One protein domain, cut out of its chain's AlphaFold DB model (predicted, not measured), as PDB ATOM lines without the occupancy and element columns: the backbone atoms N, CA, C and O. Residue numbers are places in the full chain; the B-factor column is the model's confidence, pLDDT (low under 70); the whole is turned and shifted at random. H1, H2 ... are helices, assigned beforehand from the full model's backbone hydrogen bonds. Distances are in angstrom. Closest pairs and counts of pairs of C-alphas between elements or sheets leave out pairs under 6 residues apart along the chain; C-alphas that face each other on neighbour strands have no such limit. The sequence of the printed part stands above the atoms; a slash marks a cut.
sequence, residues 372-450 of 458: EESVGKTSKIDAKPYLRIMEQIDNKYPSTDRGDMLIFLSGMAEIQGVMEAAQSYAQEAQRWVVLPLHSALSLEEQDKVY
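AT A GLANCE: This is residues 372 to 450 of the 458 residues of the protein "Hypothetical protein" of Rotaria sp. Silwood2 (UniProt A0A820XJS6). Two helices, the long H2 and the shorter H1, form a loosely joined pair that runs the same way, and long links after H1 and after H2 run back the opposite way. The short H3 lies at one end of the longest axis, away from both, and the unnamed opening stretch around residues 372 to 377 lies at the other end. The printed part has 79 residues, with three named helices in the order H1, H2, H3 and no named strand; the class is all helix, though named elements hold only 39 of the 79 residues. It is only just compact, close to loose, with a radius of gyration of the C-alphas of 13.6 A, and it spans 39 by 35 by 19 A.

IN THESE COORDINATES: H2, residues 412 to 429, is the longest helix at 24.7 A and begins at C-alpha 412 (-54.951, 448.508, -46.891). H1, residues 384 to 396, measures 18.1 A and begins at C-alpha 384 (-65.628, 450.696, -32.903). H3, residues 443 to 450, measures 11.4 A and ends at C-alpha 450 (-65.579, 461.062, -57.172).

HOW THE PARTS SIT: H2 has a kink of 26 degrees near residue 421. Its residues 418 to 425 alone touch H1, through residues 386 to 387 of H1 alone; the closest C-alphas, of Leu 387 and Ala 422, are 6.4 A apart. The two stand at a steep tilt of 37 degrees, only just past shallow. H3 is apart from H1 and from H2. Every O i to N i+4 pair is within hydrogen-bond range in H1, against 13 of 14 in H2 and 2 of 4 in H3.

THE WHOLE: The two farthest C-alphas, of Lys 377 and Thr 400, are 39.8 A apart. The printed part has no cut. Both links are long, with 15 residues from H1 to H2 and 13 from H2 to H3. The mean pLDDT of the printed part is 83.1; residues 372 to 380 are under 70.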
ATOM      1  N   GLU A 372     -63.023 450.126 -22.500       61.62
ATOM      2  CA  GLU A 372     -63.608 448.903 -23.083       61.62
ATOM      3  C   GLU A 372     -63.207 448.636 -24.553       61.62
ATOM      4  O   GLU A 372     -63.231 447.493 -25.006       61.62
ATOM      5  N   GLU A 373     -62.819 449.675 -25.296       57.00
ATOM      6  CA  GLU A 373     -62.346 449.612 -26.692       57.00
ATOM      7  C   GLU A 373     -60.824 449.356 -26.753       57.00
ATOM      8  O   GLU A 373     -60.303 448.851 -27.740       57.00
ATOM      9  N   SER A 374     -60.094 449.618 -25.661       54.03
ATOM     10  CA  SER A 374     -58.633 449.442 -25.593       54.03
ATOM     11  C   SER A 374     -58.162 448.012 -25.281       54.03
ATOM     12  O   SER A 374     -56.974 447.714 -25.396       54.03
ATOM     13  N   VAL A 375     -59.069 447.107 -24.889       52.25
ATOM     14  CA  VAL A 375     -58.720 445.763 -24.363       52.25
ATOM     15  C   VAL A 375     -58.568 444.693 -25.462       52.25
ATOM     16  O   VAL A 375     -58.282 443.528 -25.179       52.25
ATOM     17  N   GLY A 376     -58.722 445.057 -26.737       55.44
ATOM     18  CA  GLY A 376     -58.504 444.149 -27.864       55.44
ATOM     19  C   GLY A 376     -57.023 443.811 -28.056       55.44
ATOM     20  O   GLY A 376     -56.311 444.520 -28.754       55.44
ATOM     21  N   LYS A 377     -56.552 442.697 -27.480       50.50
ATOM     22  CA  LYS A 377     -55.224 442.095 -27.737       50.50
ATOM     23  C   LYS A 377     -55.113 441.473 -29.141       50.50
ATOM     24  O   LYS A 377     -54.654 440.341 -29.287       50.50
ATOM     25  N   THR A 378     -55.560 442.158 -30.183       57.34
ATOM     26  CA  THR A 378     -55.432 441.690 -31.566       57.34
ATOM     27  C   THR A 378     -54.650 442.711 -32.378       57.34
ATOM     28  O   THR A 378     -54.807 443.913 -32.224       57.34
ATOM     29  N   SER A 379     -53.798 442.232 -33.282       60.22
ATOM     30  CA  SER A 379     -53.038 443.047 -34.241       60.22
ATOM     31  C   SER A 379     -53.915 443.749 -35.294       60.22
ATOM     32  O   SER A 379     -53.394 444.291 -36.266       60.22
ATOM     33  N   LYS A 380     -55.245 443.708 -35.139       68.38
ATOM     34  CA  LYS A 380     -56.224 444.302 -36.050       68.38
ATOM     35  C   LYS A 380     -56.739 445.607 -35.453       68.38
ATOM     36  O   LYS A 380     -57.011 445.675 -34.260       68.38
ATOM     37  N   ILE A 381     -56.896 446.615 -36.306       79.88
ATOM     38  CA  ILE A 381     -57.472 447.907 -35.933       79.88
ATOM     39  C   ILE A 381     -58.889 447.728 -35.365       79.88
ATOM     40  O   ILE A 381     -59.700 447.001 -35.942       79.88
ATOM     41  N   ASP A 382     -59.189 448.376 -34.237       83.56
ATOM     42  CA  ASP A 382     -60.551 448.398 -33.703       83.56
ATOM     43  C   ASP A 382     -61.411 449.361 -34.529       83.56
ATOM     44  O   ASP A 382     -61.107 450.550 -34.651       83.56
ATOM     45  N   ALA A 383     -62.493 448.845 -35.109       87.56
ATOM     46  CA  ALA A 383     -63.420 449.628 -35.914       87.56
ATOM     47  C   ALA A 383     -64.430 450.426 -35.066       87.56
ATOM     48  O   ALA A 383     -65.043 451.371 -35.573       87.56
ATOM     49  N   LYS A 384     -64.607 450.088 -33.778       87.38
ATOM     50  CA  LYS A 384     -65.628 450.696 -32.903       87.38
ATOM     51  C   LYS A 384     -65.546 452.225 -32.799       87.38
ATOM     52  O   LYS A 384     -66.601 452.856 -32.907       87.38
ATOM     53  N   PRO A 385     -64.363 452.860 -32.654       88.38
ATOM     54  CA  PRO A 385     -64.282 454.319 -32.568       88.38
ATOM     55  C   PRO A 385     -64.832 455.016 -33.819       88.38
ATOM     56  O   PRO A 385     -65.495 456.047 -33.715       88.38
ATOM     57  N   TYR A 386     -64.614 454.429 -34.999       90.25
ATOM     58  CA  TYR A 386     -65.097 454.965 -36.271       90.25
ATOM     59  C   TYR A 386     -66.617 454.831 -36.395       90.25
ATOM     60  O   TYR A 386     -67.287 455.801 -36.748       90.25
ATOM     61  N   LEU A 387     -67.174 453.673 -36.022       89.88
ATOM     62  CA  LEU A 387     -68.626 453.452 -35.996       89.88
ATOM     63  C   LEU A 387     -69.335 454.410 -35.036       89.88
ATOM     64  O   LEU A 387     -70.372 454.976 -35.374       89.88
ATOM     65  N   ARG A 388     -68.744 454.659 -33.865       89.44
ATOM     66  CA  ARG A 388     -69.271 455.624 -32.895       89.44
ATOM     67  C   ARG A 388     -69.349 457.034 -33.477       89.44
ATOM     68  O   ARG A 388     -70.299 457.759 -33.189       89.44
ATOM     69  N   ILE A 389     -68.372 457.437 -34.292       90.50
ATOM     70  CA  ILE A 389     -68.412 458.733 -34.983       90.50
ATOM     71  C   ILE A 389     -69.543 458.748 -36.019       90.50
ATOM     72  O   ILE A 389     -70.290 459.726 -36.069       90.50
ATOM     73  N   MET A 390     -69.719 457.673 -36.797       90.38
ATOM     74  CA  MET A 390     -70.830 457.557 -37.755       90.38
ATOM     75  C   MET A 390     -72.192 457.678 -37.056       90.38
ATOM     76  O   MET A 390     -73.034 458.470 -37.478       90.38
ATOM     77  N   GLU A 391     -72.375 456.977 -35.935       89.69
ATOM     78  CA  GLU A 391     -73.594 457.032 -35.125       89.69
ATOM     79  C   GLU A 391     -73.837 458.431 -34.537       89.69
ATOM     80  O   GLU A 391     -74.953 458.953 -34.574       89.69
ATOM     81  N   GLN A 392     -72.787 459.090 -34.039       88.62
ATOM     82  CA  GLN A 392     -72.883 460.466 -33.551       88.62
ATOM     83  C   GLN A 392     -73.305 461.442 -34.651       88.62
ATOM     84  O   GLN A 392     -74.120 462.327 -34.388       88.62
ATOM     85  N   ILE A 393     -72.781 461.293 -35.871       89.88
ATOM     86  CA  ILE A 393     -73.182 462.120 -37.018       89.88
ATOM     87  C   ILE A 393     -74.651 461.863 -37.360       89.88
ATOM     88  O   ILE A 393     -75.412 462.815 -37.548       89.88
ATOM     89  N   ASP A 394     -75.060 460.595 -37.385       87.56
ATOM     90  CA  ASP A 394     -76.430 460.196 -37.695       87.56
ATOM     91  C   ASP A 394     -77.453 460.730 -36.685       87.56
ATOM     92  O   ASP A 394     -78.551 461.129 -37.085       87.56
ATOM     93  N   ASN A 395     -77.095 460.776 -35.402       87.88
ATOM     94  CA  ASN A 395     -77.968 461.266 -34.335       87.88
ATOM     95  C   ASN A 395     -77.966 462.795 -34.210       87.88
ATOM     96  O   ASN A 395     -78.978 463.382 -33.832       87.88
ATOM     97  N   LYS A 396     -76.841 463.454 -34.512       87.75
ATOM     98  CA  LYS A 396     -76.693 464.905 -34.341       87.75
ATOM     99  C   LYS A 396     -77.248 465.712 -35.513       87.75
ATOM    100  O   LYS A 396     -77.757 466.808 -35.286       87.75
ATOM    101  N   TYR A 397     -77.131 465.210 -36.745       86.38
ATOM    102  CA  TYR A 397     -77.470 465.975 -37.946       86.38
ATOM    103  C   TYR A 397     -78.624 465.338 -38.743       86.38
ATOM    104  O   TYR A 397     -78.595 464.132 -39.029       86.38
ATOM    105  N   PRO A 398     -79.627 466.137 -39.164       83.25
ATOM    106  CA  PRO A 398     -80.696 465.663 -40.038       83.25
ATOM    107  C   PRO A 398     -80.143 465.291 -41.418       83.25
ATOM    108  O   PRO A 398     -79.096 465.777 -41.837       83.25
ATOM    109  N   SER A 399     -80.866 464.453 -42.165       77.38
ATOM    110  CA  SER A 399     -80.426 463.942 -43.476       77.38
ATOM    111  C   SER A 399     -80.133 465.024 -44.524       77.38
ATOM    112  O   SER A 399     -79.428 464.757 -45.496       77.38
ATOM    113  N   THR A 400     -80.661 466.237 -44.349       77.81
ATOM    114  CA  THR A 400     -80.422 467.379 -45.240       77.81
ATOM    115  C   THR A 400     -79.033 467.985 -45.083       77.81
ATOM    116  O   THR A 400     -78.494 468.469 -46.077       77.81
ATOM    117  N   ASP A 401     -78.463 467.905 -43.879       80.81
ATOM    118  CA  ASP A 401     -77.274 468.664 -43.468       80.81
ATOM    119  C   ASP A 401     -76.044 467.764 -43.289       80.81
ATOM    120  O   ASP A 401     -74.971 468.218 -42.892       80.81
ATOM    121  N   ARG A 402     -76.184 466.467 -43.580       80.19
ATOM    122  CA  ARG A 402     -75.074 465.514 -43.553       80.19
ATOM    123  C   ARG A 402     -74.164 465.743 -44.756       80.19
ATOM    124  O   ARG A 402     -74.628 465.774 -45.895       80.19
ATOM    125  N   GLY A 403     -72.874 465.887 -44.477       85.69
ATOM    126  CA  GLY A 403     -71.811 465.868 -45.477       85.69
ATOM    127  C   GLY A 403     -71.148 464.496 -45.587       85.69
ATOM    128  O   GLY A 403     -71.569 463.532 -44.947       85.69
ATOM    129  N   ASP A 404     -70.078 464.437 -46.376       88.38
ATOM    130  CA  ASP A 404     -69.243 463.246 -46.517       88.38
ATOM    131  C   ASP A 404     -68.273 463.093 -45.330       88.38
ATOM    132  O   ASP A 404     -67.843 464.079 -44.725       88.38
ATOM    133  N   MET A 405     -67.897 461.851 -45.009       89.50
ATOM    134  CA  MET A 405     -66.921 461.525 -43.963       89.50
ATOM    135  C   MET A 405     -65.640 460.971 -44.593       89.50
ATOM    136  O   MET A 405     -65.669 459.937 -45.257       89.50
ATOM    137  N   LEU A 406     -64.510 461.644 -44.356       92.38
ATOM    138  CA  LEU A 406     -63.182 461.191 -44.776       92.38
ATOM    139  C   LEU A 406     -62.418 460.621 -43.575       92.38
ATOM    140  O   LEU A 406     -62.205 461.325 -42.590       92.38
ATOM    141  N   ILE A 407     -61.997 459.359 -43.674       92.50
ATOM    142  CA  ILE A 407     -61.260 458.644 -42.625       92.50
ATOM    143  C   ILE A 407     -59.845 458.352 -43.123       92.50
ATOM    144  O   ILE A 407     -59.669 457.701 -44.150       92.50
ATOM    145  N   PHE A 408     -58.839 458.821 -42.386       93.00
ATOM    146  CA  PHE A 408     -57.435 458.528 -42.669       93.00
ATOM    147  C   PHE A 408     -56.996 457.282 -41.894       93.00
ATOM    148  O   PHE A 408     -57.120 457.242 -40.673       93.00
ATOM    149  N   LEU A 409     -56.488 456.280 -42.614       92.19
ATOM    150  CA  LEU A 409     -56.009 454.996 -42.089       92.19
ATOM    151  C   LEU A 409     -54.621 454.701 -42.674       92.19
ATOM    152  O   LEU A 409     -54.284 455.226 -43.739       92.19
ATOM    153  N   SER A 410     -53.804 453.895 -41.993       88.62
ATOM    154  CA  SER A 410     -52.375 453.768 -42.316       88.62
ATOM    155  C   SER A 410     -52.090 452.911 -43.557       88.62
ATOM    156  O   SER A 410     -51.078 453.113 -44.228       88.62
ATOM    157  N   GLY A 411     -52.987 451.986 -43.916       89.25
ATOM    158  CA  GLY A 411     -52.809 451.127 -45.087       89.25
ATOM    159  C   GLY A 411     -53.983 450.192 -45.367       89.25
ATOM    160  O   GLY A 411     -54.990 450.196 -44.663       89.25
ATOM    161  N   MET A 412     -53.847 449.354 -46.402       87.88
ATOM    162  CA  MET A 412     -54.951 448.508 -46.891       87.88
ATOM    163  C   MET A 412     -55.543 447.555 -45.861       87.88
ATOM    164  O   MET A 412     -56.756 447.375 -45.848       87.88
ATOM    165  N   ALA A 413     -54.717 446.948 -45.009       88.56
ATOM    166  CA  ALA A 413     -55.210 446.017 -43.996       88.56
ATOM    167  C   ALA A 413     -56.144 446.717 -42.992       88.56
ATOM    168  O   ALA A 413     -57.180 446.173 -42.619       88.56
ATOM    169  N   GLU A 414     -55.805 447.948 -42.602       90.06
ATOM    170  CA  GLU A 414     -56.632 448.756 -41.707       90.06
ATOM    171  C   GLU A 414     -57.873 449.299 -42.410       90.06
ATOM    172  O   GLU A 414     -58.964 449.239 -41.847       90.06
ATOM    173  N   ILE A 415     -57.718 449.774 -43.654       92.69
ATOM    174  CA  ILE A 415     -58.837 450.218 -44.494       92.69
ATOM    175  C   ILE A 415     -59.875 449.107 -44.596       92.69
ATOM    176  O   ILE A 415     -61.047 449.355 -44.336       92.69
ATOM    177  N   GLN A 416     -59.448 447.884 -44.903       90.88
ATOM    178  CA  GLN A 416     -60.346 446.741 -45.016       90.88
ATOM    179  C   GLN A 416     -61.025 446.416 -43.676       90.88
ATOM    180  O   GLN A 416     -62.240 446.231 -43.641       90.88
ATOM    181  N   GLY A 417     -60.269 446.415 -42.572       89.88
ATOM    182  CA  GLY A 417     -60.808 446.123 -41.240       89.88
ATOM    183  C   GLY A 417     -61.885 447.112 -40.785       89.88
ATOM    184  O   GLY A 417     -62.917 446.702 -40.253       89.88
ATOM    185  N   VAL A 418     -61.686 448.410 -41.030       92.25
ATOM    186  CA  VAL A 418     -62.696 449.437 -40.718       92.25
ATOM    187  C   VAL A 418     -63.850 449.398 -41.721       92.25
ATOM    188  O   VAL A 418     -65.008 449.551 -41.330       92.25
ATOM    189  N   MET A 419     -63.563 449.163 -43.004       92.12
ATOM    190  CA  MET A 419     -64.566 449.140 -44.069       92.12
ATOM    191  C   MET A 419     -65.596 448.027 -43.871       92.12
ATOM    192  O   MET A 419     -66.780 448.295 -44.043       92.12
ATOM    193  N   GLU A 420     -65.182 446.815 -43.499       90.44
ATOM    194  CA  GLU A 420     -66.103 445.691 -43.262       90.44
ATOM    195  C   GLU A 420     -67.129 446.027 -42.174       90.44
ATOM    196  O   GLU A 420     -68.335 445.871 -42.368       90.44
ATOM    197  N   ALA A 421     -66.663 446.577 -41.052       90.50
ATOM    198  CA  ALA A 421     -67.534 446.994 -39.961       90.50
ATOM    199  C   ALA A 421     -68.442 448.173 -40.364       90.50
ATOM    200  O   ALA A 421     -69.640 448.170 -40.070       90.50
ATOM    201  N   ALA A 422     -67.895 449.163 -41.076       91.62
ATOM    202  CA  ALA A 422     -68.647 450.319 -41.560       91.62
ATOM    203  C   ALA A 422     -69.705 449.938 -42.605       91.62
ATOM    204  O   ALA A 422     -70.779 450.535 -42.629       91.62
ATOM    205  N   GLN A 423     -69.439 448.941 -43.452       91.44
ATOM    206  CA  GLN A 423     -70.400 448.429 -44.429       91.44
ATOM    207  C   GLN A 423     -71.571 447.721 -43.750       91.44
ATOM    208  O   GLN A 423     -72.712 447.974 -44.135       91.44
ATOM    209  N   SER A 424     -71.319 446.906 -42.723       89.75
ATOM    210  CA  SER A 424     -72.385 446.283 -41.924       89.75
ATOM    211  C   SER A 424     -73.287 447.341 -41.287       89.75
ATOM    212  O   SER A 424     -74.504 447.306 -41.462       89.75
ATOM    213  N   TYR A 425     -72.696 448.367 -40.663       88.44
ATOM    214  CA  TYR A 425     -73.456 449.496 -40.123       88.44
ATOM    215  C   TYR A 425     -74.233 450.256 -41.211       88.44
ATOM    216  O   TYR A 425     -75.398 450.608 -41.033       88.44
ATOM    217  N   ALA A 426     -73.617 450.489 -42.372       87.75
ATOM    218  CA  ALA A 426     -74.253 451.175 -43.492       87.75
ATOM    219  C   ALA A 426     -75.452 450.400 -44.059       87.75
ATOM    220  O   ALA A 426     -76.430 451.027 -44.474       87.75
ATOM    221  N   GLN A 427     -75.406 449.065 -44.056       87.06
ATOM    222  CA  GLN A 427     -76.519 448.207 -44.472       87.06
ATOM    223  C   GLN A 427     -77.693 448.268 -43.491       87.06
ATOM    224  O   GLN A 427     -78.842 448.279 -43.930       87.06
ATOM    225  N   GLU A 428     -77.434 448.359 -42.189       85.12
ATOM    226  CA  GLU A 428     -78.488 448.513 -41.179       85.12
ATOM    227  C   GLU A 428     -79.095 449.921 -41.215       85.12
ATOM    228  O   GLU A 428     -80.313 450.099 -41.270       85.12
ATOM    229  N   ALA A 429     -78.238 450.941 -41.245       80.06
ATOM    230  CA  ALA A 429     -78.647 452.337 -41.210       80.06
ATOM    231  C   ALA A 429     -79.245 452.822 -42.547       80.06
ATOM    232  O   ALA A 429     -80.031 453.771 -42.552       80.06
ATOM    233  N   GLN A 430     -78.871 452.201 -43.678       77.19
ATOM    234  CA  GLN A 430     -79.221 452.597 -45.057       77.19
ATOM    235  C   GLN A 430     -78.958 454.089 -45.344       77.19
ATOM    236  O   GLN A 430     -79.719 454.757 -46.047       77.19
ATOM    237  N   ARG A 431     -77.896 454.633 -44.741       79.50
ATOM    238  CA  ARG A 431     -77.577 456.075 -44.728       79.50
ATOM    239  C   ARG A 431     -76.207 456.419 -45.298       79.50
ATOM    240  O   ARG A 431     -75.984 457.573 -45.648       79.50
ATOM    241  N   TRP A 432     -75.318 455.438 -45.401       86.69
ATOM    242  CA  TRP A 432     -73.920 455.636 -45.764       86.69
ATOM    243  C   TRP A 432     -73.569 454.829 -47.005       86.69
ATOM    244  O   TRP A 432     -74.073 453.724 -47.199       86.69
ATOM    245  N   VAL A 433     -72.664 455.361 -47.822       89.00
ATOM    246  CA  VAL A 433     -71.976 454.579 -48.848       89.00
ATOM    247  C   VAL A 433     -70.495 454.585 -48.520       89.00
ATOM    248  O   VAL A 433     -69.870 455.639 -48.458       89.00
ATOM    249  N   VAL A 434     -69.954 453.396 -48.274       91.25
ATOM    250  CA  VAL A 434     -68.574 453.213 -47.824       91.25
ATOM    251  C   VAL A 434     -67.711 452.834 -49.020       91.25
ATOM    252  O   VAL A 434     -67.979 451.832 -49.684       91.25
ATOM    253  N   LEU A 435     -66.680 453.632 -49.293       92.12
ATOM    254  CA  LEU A 435     -65.763 453.438 -50.415       92.12
ATOM    255  C   LEU A 435     -64.308 453.486 -49.918       92.12
ATOM    256  O   LEU A 435     -63.953 454.432 -49.215       92.12
ATOM    257  N   PRO A 436     -63.456 452.508 -50.277       91.75
ATOM    258  CA  PRO A 436     -62.038 452.549 -49.949       91.75
ATOM    259  C   PRO A 436     -61.272 453.442 -50.935       91.75
ATOM    260  O   PRO A 436     -61.622 453.536 -52.113       91.75
ATOM    261  N   LEU A 437     -60.179 454.053 -50.472       89.38
ATOM    262  CA  LEU A 437     -59.261 454.814 -51.317       89.38
ATOM    263  C   LEU A 437     -57.812 454.470 -50.964       89.38
ATOM    264  O   LEU A 437     -57.341 454.776 -49.874       89.38
ATOM    265  N   HIS A 438     -57.102 453.832 -51.895       86.81
ATOM    266  CA  HIS A 438     -55.700 453.450 -51.731       86.81
ATOM    267  C   HIS A 438     -55.012 453.256 -53.086       86.81
ATOM    268  O   HIS A 438     -55.649 452.880 -54.069       86.81
ATOM    269  N   SER A 439     -53.690 453.447 -53.127       76.25
ATOM    270  CA  SER A 439     -52.862 453.365 -54.342       76.25
ATOM    271  C   SER A 439     -52.853 451.991 -55.028       76.25
ATOM    272  O   SER A 439     -52.561 451.910 -56.217       76.25
ATOM    273  N   ALA A 440     -53.170 450.926 -54.288       79.44
ATOM    274  CA  ALA A 440     -53.246 449.547 -54.779       79.44
ATOM    275  C   ALA A 440     -54.566 449.207 -55.500       79.44
ATOM    276  O   ALA A 440     -54.632 448.179 -56.166       79.44
ATOM    277  N   LEU A 441     -55.607 450.036 -55.358       83.62
ATOM    278  CA  LEU A 441     -56.893 449.824 -56.030       83.62
ATOM    279  C   LEU A 441     -56.793 450.139 -57.524       83.62
ATOM    280  O   LEU A 441     -55.970 450.962 -57.940       83.62
ATOM    281  N   SER A 442     -57.673 449.542 -58.326       81.12
ATOM    282  CA  SER A 442     -57.782 449.881 -59.747       81.12
ATOM    283  C   SER A 442     -58.243 451.336 -59.946       81.12
ATOM    284  O   SER A 442     -58.919 451.913 -59.092       81.12
ATOM    285  N   LEU A 443     -57.907 451.944 -61.091       73.12
ATOM    286  CA  LEU A 443     -58.337 453.317 -61.405       73.12
ATOM    287  C   LEU A 443     -59.867 453.454 -61.402       73.12
ATOM    288  O   LEU A 443     -60.391 454.447 -60.911       73.12
ATOM    289  N   GLU A 444     -60.586 452.439 -61.886       80.38
ATOM    290  CA  GLU A 444     -62.052 452.444 -61.905       80.38
ATOM    291  C   GLU A 444     -62.665 452.471 -60.503       80.38
ATOM    292  O   GLU A 444     -63.703 453.102 -60.299       80.38
ATOM    293  N   GLU A 445     -62.043 451.789 -59.538       81.88
ATOM    294  CA  GLU A 445     -62.480 451.778 -58.142       81.88
ATOM    295  C   GLU A 445     -62.182 453.096 -57.445       81.88
ATOM    296  O   GLU A 445     -63.052 453.623 -56.756       81.88
ATOM    297  N   GLN A 446     -60.997 453.662 -57.666       78.81
ATOM    298  CA  GLN A 446     -60.644 454.971 -57.117       78.81
ATOM    299  C   GLN A 446     -61.562 456.071 -57.664       78.81
ATOM    300  O   GLN A 446     -62.013 456.938 -56.914       78.81
ATOM    301  N   ASP A 447     -61.925 455.989 -58.947       77.62
ATOM    302  CA  ASP A 447     -62.861 456.916 -59.582       77.62
ATOM    303  C   ASP A 447     -64.274 456.849 -58.969       77.62
ATOM    304  O   ASP A 447     -65.040 457.808 -59.101       77.62
ATOM    305  N   LYS A 448     -64.650 455.764 -58.265       83.81
ATOM    306  CA  LYS A 448     -65.959 455.673 -57.583       83.81
ATOM    307  C   LYS A 448     -66.111 456.727 -56.488       83.81
ATOM    308  O   LYS A 448     -67.219 457.224 -56.323       83.81
ATOM    309  N   VAL A 449     -65.028 457.109 -55.807       82.94
ATOM    310  CA  VAL A 449     -65.055 458.120 -54.730       82.94
ATOM    311  C   VAL A 449     -65.475 459.499 -55.256       82.94
ATOM    312  O   VAL A 449     -66.091 460.275 -54.537       82.94
ATOM    313  N   TYR A 450     -65.213 459.791 -56.535       71.62
ATOM    314  CA  TYR A 450     -65.579 461.062 -57.172       71.62
ATOM    315  C   TYR A 450     -66.953 461.046 -57.855       71.62
ATOM    316  O   TYR A 450     -67.442 462.091 -58.296       71.62
TER     317      TYR A 450